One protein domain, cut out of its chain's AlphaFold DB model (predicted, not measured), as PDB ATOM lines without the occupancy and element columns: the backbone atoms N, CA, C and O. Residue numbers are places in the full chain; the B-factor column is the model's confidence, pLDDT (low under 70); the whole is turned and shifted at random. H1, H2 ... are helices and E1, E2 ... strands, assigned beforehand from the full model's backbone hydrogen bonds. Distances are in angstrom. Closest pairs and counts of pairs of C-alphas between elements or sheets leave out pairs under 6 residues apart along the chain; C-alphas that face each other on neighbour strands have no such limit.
ATOM      1  N   VAL A   2     172.333 117.890 192.001       93.75
ATOM      2  CA  VAL A   2     172.151 117.199 190.716       93.75
ATOM      3  C   VAL A   2     171.601 115.811 191.008       93.75
ATOM      4  O   VAL A   2     172.072 115.151 191.932       93.75
ATOM      5  N   VAL A   3     170.596 115.383 190.249       95.25
ATOM      6  CA  VAL A   3     170.021 114.040 190.352       95.25
ATOM      7  C   VAL A   3     169.956 113.442 188.960       95.25
ATOM      8  O   VAL A   3     169.417 114.063 188.046       95.25
ATOM      9  N   VAL A   4     170.478 112.228 188.822       95.19
ATOM     10  CA  VAL A   4     170.447 111.441 187.589       95.19
ATOM     11  C   VAL A   4     169.822 110.092 187.910       95.19
ATOM     12  O   VAL A   4     170.155 109.473 188.918       95.19
ATOM     13  N   ASP A   5     168.900 109.654 187.064       95.25
ATOM     14  CA  ASP A   5     168.270 108.341 187.127       95.25
ATOM     15  C   ASP A   5     168.489 107.639 185.789       95.25
ATOM     16  O   ASP A   5     168.191 108.199 184.728       95.25
ATOM     17  N   PHE A   6     169.037 106.430 185.855       94.69
ATOM     18  CA  PHE A   6     169.337 105.596 184.704       94.69
ATOM     19  C   PHE A   6     168.615 104.261 184.847       94.69
ATOM     20  O   PHE A   6     168.780 103.543 185.831       94.69
ATOM     21  N   VAL A   7     167.834 103.916 183.829       93.31
ATOM     22  CA  VAL A   7     167.122 102.649 183.737       93.31
ATOM     23  C   VAL A   7     167.689 101.876 182.560       93.31
ATOM     24  O   VAL A   7     167.521 102.263 181.402       93.31
ATOM     25  N   SER A   8     168.332 100.752 182.876       91.94
ATOM     26  CA  SER A   8     168.843  99.820 181.875       91.94
ATOM     27  C   SER A   8     167.726  99.390 180.902       91.94
ATOM     28  O   SER A   8     166.604  99.113 181.344       91.94
ATOM     29  N   PRO A   9     168.002  99.323 179.586       93.69
ATOM     30  CA  PRO A   9     169.327  99.455 178.979       93.69
ATOM     31  C   PRO A   9     169.751 100.896 178.670       93.69
ATOM     32  O   PRO A   9     170.935 101.183 178.752       93.69
ATOM     33  N   ASP A  10     168.838 101.802 178.333       95.50
ATOM     34  CA  ASP A  10     169.160 103.008 177.557       95.50
ATOM     35  C   ASP A  10     168.536 104.309 178.080       95.50
ATOM     36  O   ASP A  10     168.772 105.379 177.520       95.50
ATOM     37  N   LYS A  11     167.721 104.255 179.132       96.38
ATOM     38  CA  LYS A  11     166.891 105.392 179.547       96.38
ATOM     39  C   LYS A  11     167.585 106.216 180.607       96.38
ATOM     40  O   LYS A  11     167.946 105.694 181.656       96.38
ATOM     41  N   VAL A  12     167.668 107.521 180.381       95.75
ATOM     42  CA  VAL A  12     168.202 108.472 181.356       95.75
ATOM     43  C   VAL A  12     167.247 109.638 181.563       95.75
ATOM     44  O   VAL A  12     166.576 110.103 180.640       95.75
ATOM     45  N   ARG A  13     167.202 110.147 182.787       94.94
ATOM     46  CA  ARG A  13     166.677 111.476 183.101       94.94
ATOM     47  C   ARG A  13     167.558 112.126 184.143       94.94
ATOM     48  O   ARG A  13     168.091 111.454 185.021       94.94
ATOM     49  N   ALA A  14     167.668 113.438 184.065       94.38
ATOM     50  CA  ALA A  14     168.439 114.206 185.016       94.38
ATOM     51  C   ALA A  14     167.771 115.553 185.256       94.38
ATOM     52  O   ALA A  14     167.059 116.058 184.391       94.38
ATOM     53  N   TYR A  15     168.018 116.126 186.425       94.38
ATOM     54  CA  TYR A  15     167.757 117.534 186.674       94.38
ATOM     55  C   TYR A  15     168.804 118.099 187.627       94.38
ATOM     56  O   TYR A  15     169.440 117.370 188.398       94.38
ATOM     57  N   ALA A  16     168.958 119.415 187.581       93.62
ATOM     58  CA  ALA A  16     169.787 120.160 188.504       93.62
ATOM     59  C   ALA A  16     168.959 121.274 189.142       93.62
ATOM     60  O   ALA A  16     168.193 121.962 188.473       93.62
ATOM     61  N   ARG A  17     169.139 121.461 190.447       92.50
ATOM     62  CA  ARG A  17     168.722 122.665 191.165       92.50
ATOM     63  C   ARG A  17     169.964 123.437 191.560       92.50
ATOM     64  O   ARG A  17     170.856 122.872 192.202       92.50
ATOM     65  N   PHE A  18     169.996 124.707 191.202       93.31
ATOM     66  CA  PHE A  18     171.115 125.606 191.435       93.31
ATOM     67  C   PHE A  18     170.600 127.001 191.790       93.31
ATOM     68  O   PHE A  18     169.431 127.317 191.567       93.31
ATOM     69  N   ASP A  19     171.476 127.807 192.375       93.50
ATOM     70  CA  ASP A  19     171.237 129.223 192.621       93.50
ATOM     71  C   ASP A  19     171.725 130.010 191.399       93.50
ATOM     72  O   ASP A  19     172.923 130.041 191.113       93.50
ATOM     73  N   ALA A  20     170.790 130.588 190.645       93.81
ATOM     74  CA  ALA A  20     171.095 131.290 189.402       93.81
ATOM     75  C   ALA A  20     171.941 132.553 189.627       93.81
ATOM     76  O   ALA A  20     172.791 132.869 188.798       93.81
ATOM     77  N   GLU A  21     171.752 133.251 190.751       94.38
ATOM     78  CA  GLU A  21     172.536 134.444 191.076       94.38
ATOM     79  C   GLU A  21     173.977 134.053 191.421       94.38
ATOM     80  O   GLU A  21     174.925 134.663 190.925       94.38
ATOM     81  N   ALA A  22     174.148 132.977 192.195       91.88
ATOM     82  CA  ALA A  22     175.470 132.455 192.523       91.88
ATOM     83  C   ALA A  22     176.236 131.972 191.277       91.88
ATOM     84  O   ALA A  22     177.434 132.232 191.157       91.88
ATOM     85  N   VAL A  23     175.556 131.304 190.336       93.06
ATOM     86  CA  VAL A  23     176.163 130.875 189.063       93.06
ATOM     87  C   VAL A  23     176.577 132.087 188.229       93.06
ATOM     88  O   VAL A  23     177.741 132.176 187.845       93.06
ATOM     89  N   ALA A  24     175.685 133.062 188.033       93.31
ATOM     90  CA  ALA A  24     175.995 134.271 187.269       93.31
ATOM     91  C   ALA A  24     177.174 135.056 187.875       93.31
ATOM     92  O   ALA A  24     178.030 135.584 187.162       93.31
ATOM     93  N   GLN A  25     177.271 135.105 189.207       93.06
ATOM     94  CA  GLN A  25     178.403 135.721 189.897       93.06
ATOM     95  C   GLN A  25     179.710 134.935 189.695       93.06
ATOM     96  O   GLN A  25     180.776 135.537 189.509       93.06
ATOM     97  N   ALA A  26     179.650 133.603 189.722       91.94
ATOM     98  CA  ALA A  26     180.799 132.747 189.447       91.94
ATOM     99  C   ALA A  26     181.284 132.911 187.999       91.94
ATOM    100  O   ALA A  26     182.487 133.009 187.765       91.94
ATOM    101  N   GLU A  27     180.376 133.018 187.032       91.56
ATOM    102  CA  GLU A  27     180.712 133.277 185.627       91.56
ATOM    103  C   GLU A  27     181.368 134.649 185.456       91.56
ATOM    104  O   GLU A  27     182.457 134.751 184.889       91.56
ATOM    105  N   ALA A  28     180.780 135.698 186.041       92.38
ATOM    106  CA  ALA A  28     181.316 137.058 185.978       92.38
ATOM    107  C   ALA A  28     182.716 137.194 186.611       92.38
ATOM    108  O   ALA A  28     183.493 138.068 186.227       92.38
ATOM    109  N   SER A  29     183.043 136.335 187.579       91.88
ATOM    110  CA  SER A  29     184.356 136.287 188.236       91.88
ATOM    111  C   SER A  29     185.310 135.245 187.641       91.88
ATOM    112  O   SER A  29     186.414 135.073 188.158       91.88
ATOM    113  N   ASN A  30     184.920 134.573 186.549       86.62
ATOM    114  CA  ASN A  30     185.669 133.483 185.918       86.62
ATOM    115  C   ASN A  30     186.018 132.340 186.900       86.62
ATOM    116  O   ASN A  30     187.085 131.730 186.827       86.62
ATOM    117  N   ALA A  31     185.109 132.074 187.839       85.56
ATOM    118  CA  ALA A  31     185.190 131.049 188.878       85.56
ATOM    119  C   ALA A  31     184.145 129.927 188.693       85.56
ATOM    120  O   ALA A  31     183.988 129.076 189.568       85.56
ATOM    121  N   ALA A  32     183.447 129.887 187.554       85.94
ATOM    122  CA  ALA A  32     182.418 128.897 187.220       85.94
ATOM    123  C   ALA A  32     182.979 127.521 186.794       85.94
ATOM    124  O   ALA A  32     182.412 126.838 185.945       85.94
ATOM    125  N   ALA A  33     184.105 127.088 187.372       87.62
ATOM    126  CA  ALA A  33     184.625 125.749 187.105       87.62
ATOM    127  C   ALA A  33     183.623 124.685 187.612       87.62
ATOM    128  O   ALA A  33     183.124 124.826 188.733       87.62
ATOM    129  N   PRO A  34     183.354 123.592 186.864       87.38
ATOM    130  CA  PRO A  34     182.320 122.617 187.230       87.38
ATOM    131  C   PRO A  34     182.451 122.061 188.655       87.38
ATOM    132  O   PRO A  34     181.465 121.949 189.381       87.38
ATOM    133  N   ALA A  35     183.681 121.770 189.083       87.94
ATOM    134  CA  ALA A  35     183.971 121.277 190.427       87.94
ATOM    135  C   ALA A  35     183.587 122.283 191.532       87.94
ATOM    136  O   ALA A  35     183.083 121.883 192.580       87.94
ATOM    137  N   LEU A  36     183.746 123.586 191.274       88.56
ATOM    138  CA  LEU A  36     183.370 124.654 192.204       88.56
ATOM    139  C   LEU A  36     181.854 124.863 192.255       88.56
ATOM    140  O   LEU A  36     181.313 125.071 193.338       88.56
ATOM    141  N   LEU A  37     181.172 124.758 191.110       90.88
ATOM    142  CA  LEU A  37     179.711 124.875 191.026       90.88
ATOM    143  C   LEU A  37     178.993 123.711 191.719       90.88
ATOM    144  O   LEU A  37     177.956 123.900 192.353       90.88
ATOM    145  N   ILE A  38     179.550 122.500 191.620       90.81
ATOM    146  CA  ILE A  38     179.086 121.345 192.401       90.81
ATOM    147  C   ILE A  38     179.420 121.541 193.881       90.81
ATOM    148  O   ILE A  38     178.596 121.237 194.749       90.81
ATOM    149  N   GLY A  39     180.613 122.067 194.158       90.38
ATOM    150  CA  GLY A  39     181.075 122.402 195.492       90.38
ATOM    151  C   GLY A  39     181.318 121.172 196.365       90.38
ATOM    152  O   GLY A  39     181.723 120.106 195.899       90.38
ATOM    153  N   ARG A  40     181.092 121.345 197.669       93.19
ATOM    154  CA  ARG A  40     181.274 120.300 198.683       93.19
ATOM    155  C   ARG A  40     179.932 119.710 199.094       93.19
ATOM    156  O   ARG A  40     178.933 120.419 199.182       93.19
ATOM    157  N   GLY A  41     179.912 118.419 199.397       93.75
ATOM    158  CA  GLY A  41     178.676 117.703 199.696       93.75
ATOM    159  C   GLY A  41     178.879 116.198 199.725       93.75
ATOM    160  O   GLY A  41     179.899 115.719 200.210       93.75
ATOM    161  N   HIS A  42     177.908 115.457 199.199       93.50
ATOM    162  CA  HIS A  42     177.976 114.003 199.102       93.50
ATOM    163  C   HIS A  42     177.462 113.550 197.738       93.50
ATOM    164  O   HIS A  42     176.468 114.085 197.242       93.50
ATOM    165  N   LEU A  43     178.111 112.542 197.166       93.38
ATOM    166  CA  LEU A  43     177.597 111.763 196.051       93.38
ATOM    167  C   LEU A  43     177.024 110.469 196.627       93.38
ATOM    168  O   LEU A  43     177.752 109.680 197.224       93.38
ATOM    169  N   ALA A  44     175.725 110.255 196.449       93.12
ATOM    170  CA  ALA A  44     175.072 108.996 196.774       93.12
ATOM    171  C   ALA A  44     174.680 108.296 195.472       93.12
ATOM    172  O   ALA A  44     173.944 108.870 194.669       93.12
ATOM    173  N   MET A  45     175.149 107.065 195.276       92.56
ATOM    174  CA  MET A  45     174.705 106.210 194.177       92.56
ATOM    175  C   MET A  45     173.899 105.049 194.740       92.56
ATOM    176  O   MET A  45     174.376 104.295 195.585       92.56
ATOM    177  N   THR A  46     172.661 104.929 194.270       92.06
ATOM    178  CA  THR A  46     171.730 103.877 194.669       92.06
ATOM    179  C   THR A  46     171.487 102.959 193.485       92.06
ATOM    180  O   THR A  46     171.071 103.422 192.426       92.06
ATOM    181  N   ILE A  47     171.694 101.661 193.676       90.19
ATOM    182  CA  ILE A  47     171.503 100.654 192.635       90.19
ATOM    183  C   ILE A  47     170.366  99.728 193.056       90.19
ATOM    184  O   ILE A  47     170.371  99.141 194.141       90.19
ATOM    185  N   ASP A  48     169.359  99.643 192.189       90.56
ATOM    186  CA  ASP A  48     168.203  98.766 192.338       90.56
ATOM    187  C   ASP A  48     168.260  97.669 191.259       90.56
ATOM    188  O   ASP A  48     167.940  97.931 190.098       90.56
ATOM    189  N   PRO A  49     168.703  96.448 191.609       83.81
ATOM    190  CA  PRO A  49     168.807  95.332 190.669       83.81
ATOM    191  C   PRO A  49     167.450  94.682 190.330       83.81
ATOM    192  O   PRO A  49     167.402  93.746 189.531       83.81
ATOM    193  N   GLY A  50     166.340  95.145 190.915       83.38
ATOM    194  CA  GLY A  50     165.008  94.592 190.695       83.38
ATOM    195  C   GLY A  50     164.662  93.401 191.600       83.38
ATOM    196  O   GLY A  50     165.091  93.305 192.745       83.38
ATOM    197  N   LEU A  51     163.819  92.494 191.088       67.31
ATOM    198  CA  LEU A  51     162.930  91.595 191.855       67.31
ATOM    199  C   LEU A  51     163.586  90.506 192.737       67.31
ATOM    200  O   LEU A  51     162.871  89.654 193.264       67.31
ATOM    201  N   SER A  52     164.904  90.497 192.929       63.16
ATOM    202  CA  SER A  52     165.581  89.430 193.683       63.16
ATOM    203  C   SER A  52     166.773  89.857 194.538       63.16
ATOM    204  O   SER A  52     167.287  89.022 195.282       63.16
ATOM    205  N   ALA A  53     167.204  91.116 194.490       73.56
ATOM    206  CA  ALA A  53     168.339  91.584 195.277       73.56
ATOM    207  C   ALA A  53     168.017  92.896 195.994       73.56
ATOM    208  O   ALA A  53     167.224  93.713 195.531       73.56
ATOM    209  N   ASN A  54     168.614  93.067 197.173       80.62
ATOM    210  CA  ASN A  54     168.411  94.269 197.964       80.62
ATOM    211  C   ASN A  54     169.023  95.467 197.243       80.62
ATOM    212  O   ASN A  54     170.156  95.406 196.764       80.62
ATOM    213  N   ARG A  55     168.275  96.570 197.234       87.25
ATOM    214  CA  ARG A  55     168.803  97.881 196.877       87.25
ATOM    215  C   ARG A  55     170.025  98.174 197.740       87.25
ATOM    216  O   ARG A  55     169.947  98.069 198.965       87.25
ATOM    217  N   TYR A  56     171.114  98.584 197.105       86.88
ATOM    218  CA  TYR A  56     172.311  99.032 197.803       86.88
ATOM    219  C   TYR A  56     172.608 100.490 197.474       86.88
ATOM    220  O   TYR A  56     172.195 101.011 196.436       86.88
ATOM    221  N   GLN A  57     173.275 101.167 198.404       90.38
ATOM    222  CA  GLN A  57     173.635 102.568 198.262       90.38
ATOM    223  C   GLN A  57     175.049 102.783 198.786       90.38
ATOM    224  O   GLN A  57     175.310 102.526 199.960       90.38
ATOM    225  N   GLY A  58     175.929 103.286 197.925       89.56
ATOM    226  CA  GLY A  58     177.225 103.819 198.334       89.56
ATOM    227  C   GLY A  58     177.163 105.341 198.410       89.56
ATOM    228  O   GLY A  58     176.482 105.988 197.611       89.56
ATOM    229  N   VAL A  59     177.840 105.913 199.403       92.38
ATOM    230  CA  VAL A  59     177.912 107.362 199.617       92.38
ATOM    231  C   VAL A  59     179.369 107.753 199.791       92.38
ATOM    232  O   VAL A  59     180.058 107.177 200.626       92.38
ATOM    233  N   VAL A  60     179.811 108.750 199.031       92.69
ATOM    234  CA  VAL A  60     181.151 109.334 199.134       92.69
ATOM    235  C   VAL A  60     181.067 110.846 199.305       92.69
ATOM    236  O   VAL A  60     180.064 111.472 198.950       92.69
ATOM    237  N   ALA A  61     182.101 111.435 199.899       92.81
ATOM    238  CA  ALA A  61     182.176 112.877 200.081       92.81
ATOM    239  C   ALA A  61     182.514 113.566 198.750       92.81
ATOM    240  O   ALA A  61     183.300 113.064 197.958       92.81
ATOM    241  N   LEU A  62     181.928 114.736 198.513       92.38
ATOM    242  CA  LEU A  62     182.371 115.659 197.471       92.38
ATOM    243  C   LEU A  62     183.268 116.698 198.132       92.38
ATOM    244  O   LEU A  62     182.799 117.457 198.989       92.38
ATOM    245  N   GLU A  63     184.541 116.746 197.746       88.44
ATOM    246  CA  GLU A  63     185.526 117.643 198.364       88.44
ATOM    247  C   GLU A  63     185.811 118.910 197.542       88.44
ATOM    248  O   GLU A  63     186.561 119.778 197.997       88.44
ATOM    249  N   GLY A  64     185.121 119.084 196.410       85.19
ATOM    250  CA  GLY A  64     185.262 120.233 195.505       85.19
ATOM    251  C   GLY A  64     186.200 119.981 194.320       85.19
ATOM    252  O   GLY A  64     186.632 120.922 193.666       85.19
ATOM    253  N   ASP A  65     186.513 118.717 194.060       89.69
ATOM    254  CA  ASP A  65     187.328 118.180 192.965       89.69
ATOM    255  C   ASP A  65     186.496 117.727 191.747       89.69
ATOM    256  O   ASP A  65     187.037 117.484 190.669       89.69
ATOM    257  N   GLY A  66     185.167 117.696 191.883       91.44
ATOM    258  CA  GLY A  66     184.219 117.455 190.794       91.44
ATOM    259  C   GLY A  66     183.733 116.007 190.697       91.44
ATOM    260  O   GLY A  66     184.063 115.150 191.513       91.44
ATOM    261  N   LEU A  67     182.893 115.728 189.693       92.56
ATOM    262  CA  LEU A  67     182.231 114.419 189.570       92.56
ATOM    263  C   LEU A  67     183.190 113.279 189.225       92.56
ATOM    264  O   LEU A  67     182.934 112.149 189.625       92.56
ATOM    265  N   GLU A  68     184.275 113.548 188.493       93.94
ATOM    266  CA  GLU A  68     185.247 112.506 188.140       93.94
ATOM    267  C   GLU A  68     185.926 111.931 189.382       93.94
ATOM    268  O   GLU A  68     185.949 110.715 189.565       93.94
ATOM    269  N   ALA A  69     186.434 112.805 190.252       92.75
ATOM    270  CA  ALA A  69     187.116 112.405 191.473       92.75
ATOM    271  C   ALA A  69     186.161 111.694 192.442       92.75
ATOM    272  O   ALA A  69     186.487 110.629 192.967       92.75
ATOM    273  N   ALA A  70     184.932 112.203 192.570       93.06
ATOM    274  CA  ALA A  70     183.871 111.545 193.325       93.06
ATOM    275  C   ALA A  70     183.554 110.138 192.792       93.06
ATOM    276  O   ALA A  70     183.392 109.195 193.566       93.06
ATOM    277  N   ALA A  71     183.493 109.968 191.467       92.44
ATOM    278  CA  ALA A  71     183.276 108.666 190.848       92.44
ATOM    279  C   ALA A  71     184.456 107.716 191.106       92.44
ATOM    280  O   ALA A  71     184.231 106.556 191.451       92.44
ATOM    281  N   HIS A  72     185.705 108.188 190.996       92.44
ATOM    282  CA  HIS A  72     186.888 107.370 191.309       92.44
ATOM    283  C   HIS A  72     186.862 106.915 192.773       92.44
ATOM    284  O   HIS A  72     187.062 105.731 193.043       92.44
ATOM    285  N   GLN A  73     186.532 107.817 193.704       91.12
ATOM    286  CA  GLN A  73     186.396 107.489 195.122       91.12
ATOM    287  C   GLN A  73     185.283 106.463 195.367       91.12
ATOM    288  O   GLN A  73     185.488 105.505 196.114       91.12
ATOM    289  N   TYR A  74     184.127 106.622 194.713       91.19
ATOM    290  CA  TYR A  74     183.028 105.663 194.810       91.19
ATOM    291  C   TYR A  74     183.476 104.259 194.395       91.19
ATOM    292  O   TYR A  74     183.306 103.313 195.167       91.19
ATOM    293  N   PHE A  75     184.070 104.109 193.206       89.69
ATOM    294  CA  PHE A  75     184.470 102.794 192.700       89.69
ATOM    295  C   PHE A  75     185.598 102.171 193.525       89.69
ATOM    296  O   PHE A  75     185.593 100.961 193.738       89.69
ATOM    297  N   GLN A  76     186.522 102.986 194.041       86.62
ATOM    298  CA  GLN A  76     187.589 102.517 194.920       86.62
ATOM    299  C   GLN A  76     187.048 101.997 196.261       86.62
ATOM    300  O   GLN A  76     187.483 100.948 196.724       86.62
ATOM    301  N   GLN A  77     186.112 102.716 196.888       84.75
ATOM    302  CA  GLN A  77     185.634 102.392 198.238       84.75
ATOM    303  C   GLN A  77     184.481 101.383 198.255       84.75
ATOM    304  O   GLN A  77     184.428 100.533 199.141       84.75
ATOM    305  N   SER A  78     183.543 101.495 197.312       84.38
ATOM    306  CA  SER A  78     182.285 100.733 197.337       84.38
ATOM    307  C   SER A  78     182.338  99.468 196.483       84.38
ATOM    308  O   SER A  78     181.816  98.441 196.900       84.38
ATOM    309  N   GLU A  79     182.971  99.532 195.309       81.50
ATOM    310  CA  GLU A  79     183.009  98.411 194.354       81.50
ATOM    311  C   GLU A  79     184.359  97.676 194.362       81.50
ATOM    312  O   GLU A  79     184.440  96.545 193.894       81.50
ATOM    313  N   GLN A  80     185.419  98.303 194.889       83.50
ATOM    314  CA  GLN A  80     186.798  97.791 194.897       83.50
ATOM    315  C   GLN A  80     187.316  97.410 193.497       83.50
ATOM    316  O   GLN A  80     188.172  96.540 193.336       83.50
ATOM    317  N   ILE A  81     186.811  98.088 192.463       83.62
ATOM    318  CA  ILE A  81     187.226  97.891 191.072       83.62
ATOM    319  C   ILE A  81     188.066  99.096 190.651       83.62
ATOM    320  O   ILE A  81     187.539 100.218 190.633       83.62
TER     321      ILE A  81
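What this domain is: This is residues 2 to 81 of the 260 residues of an uncharacterized protein of Azorhizobium sp. 12-66-6 (UniProt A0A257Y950). What would one see first? Two antiparallel strand hairpins, E1-E2 and E3-E4, run loosely side by side with E1 next to E3 and a gap between them, and helix H3 packs over one face of the second hairpin, mostly over E4. Helices H1 and H2 lie in the stretch joining the hairpins, with H1 far out at one end of the long axis and the loop of residues 48 to 55 at the other. What is it made of? The 80 printed residues, with three named helices and four named strands in the order E1 E2 H1 H2 E3 E4 H3, are of mixed class, helices and strands. How is it spread? It is loose, with a radius of gyration of the C-alphas of 15.3 A, and elongated, spanning 50 by 26 by 17 A.

Where its parts are: Where does the first hairpin run? E1, residues 2 to 7, starts at C-alpha 2 (172.151, 117.199, 190.716) and measures 16.9 A; E2, residues 11 to 16, measures 17.5 A. What follows? H1, residues 20 to 28, measures 12.2 A, and H2, residues 34 to 38, measures 6.2 A. And after these? E3, residues 40 to 47, and E4, residues 56 to 63, measure 22.8 A each. H3, residues 67 to 79, measures 16.7 A and ends at C-alpha 79 (183.009, 98.411, 194.354).

How they stand to each other: How are the hairpins paired? E1 and E2 are antiparallel at 172 degrees, with N 5 and O 13 within hydrogen-bond range at 2.8 A. E3 and E4 are antiparallel at 162 degrees, with N 43 and O 60 within hydrogen-bond range at 2.9 A. How do the hairpins stand to each other? E1 and E3 are near each other, with 9 pairs of C-alphas within 10 A, while E2 is apart from E3 and E4. Where do the helices sit? The closest C-alphas of E4 and H3 are those of Val 60 and Tyr 74, 6.0 A apart. H2 is close to but not clearly touching H1, with C-alphas 37 and 23 closest at 7.2 A, and likewise H3, with C-alphas 35 and 67 closest at 7.1 A. In H1, H2 and H3 every O i to N i+4 pair is within hydrogen-bond range.

The domain as a whole: How far does it reach? The two C-alphas farthest apart are those of Ser 29 and Ser 52, 50.8 A. Is it continuous? The printed part has no cut; the link from E3 to E4 is short and the other links are tight. Where is confidence low? The mean pLDDT of the printed part is 90.0, and residues 51 to 52 are under 70.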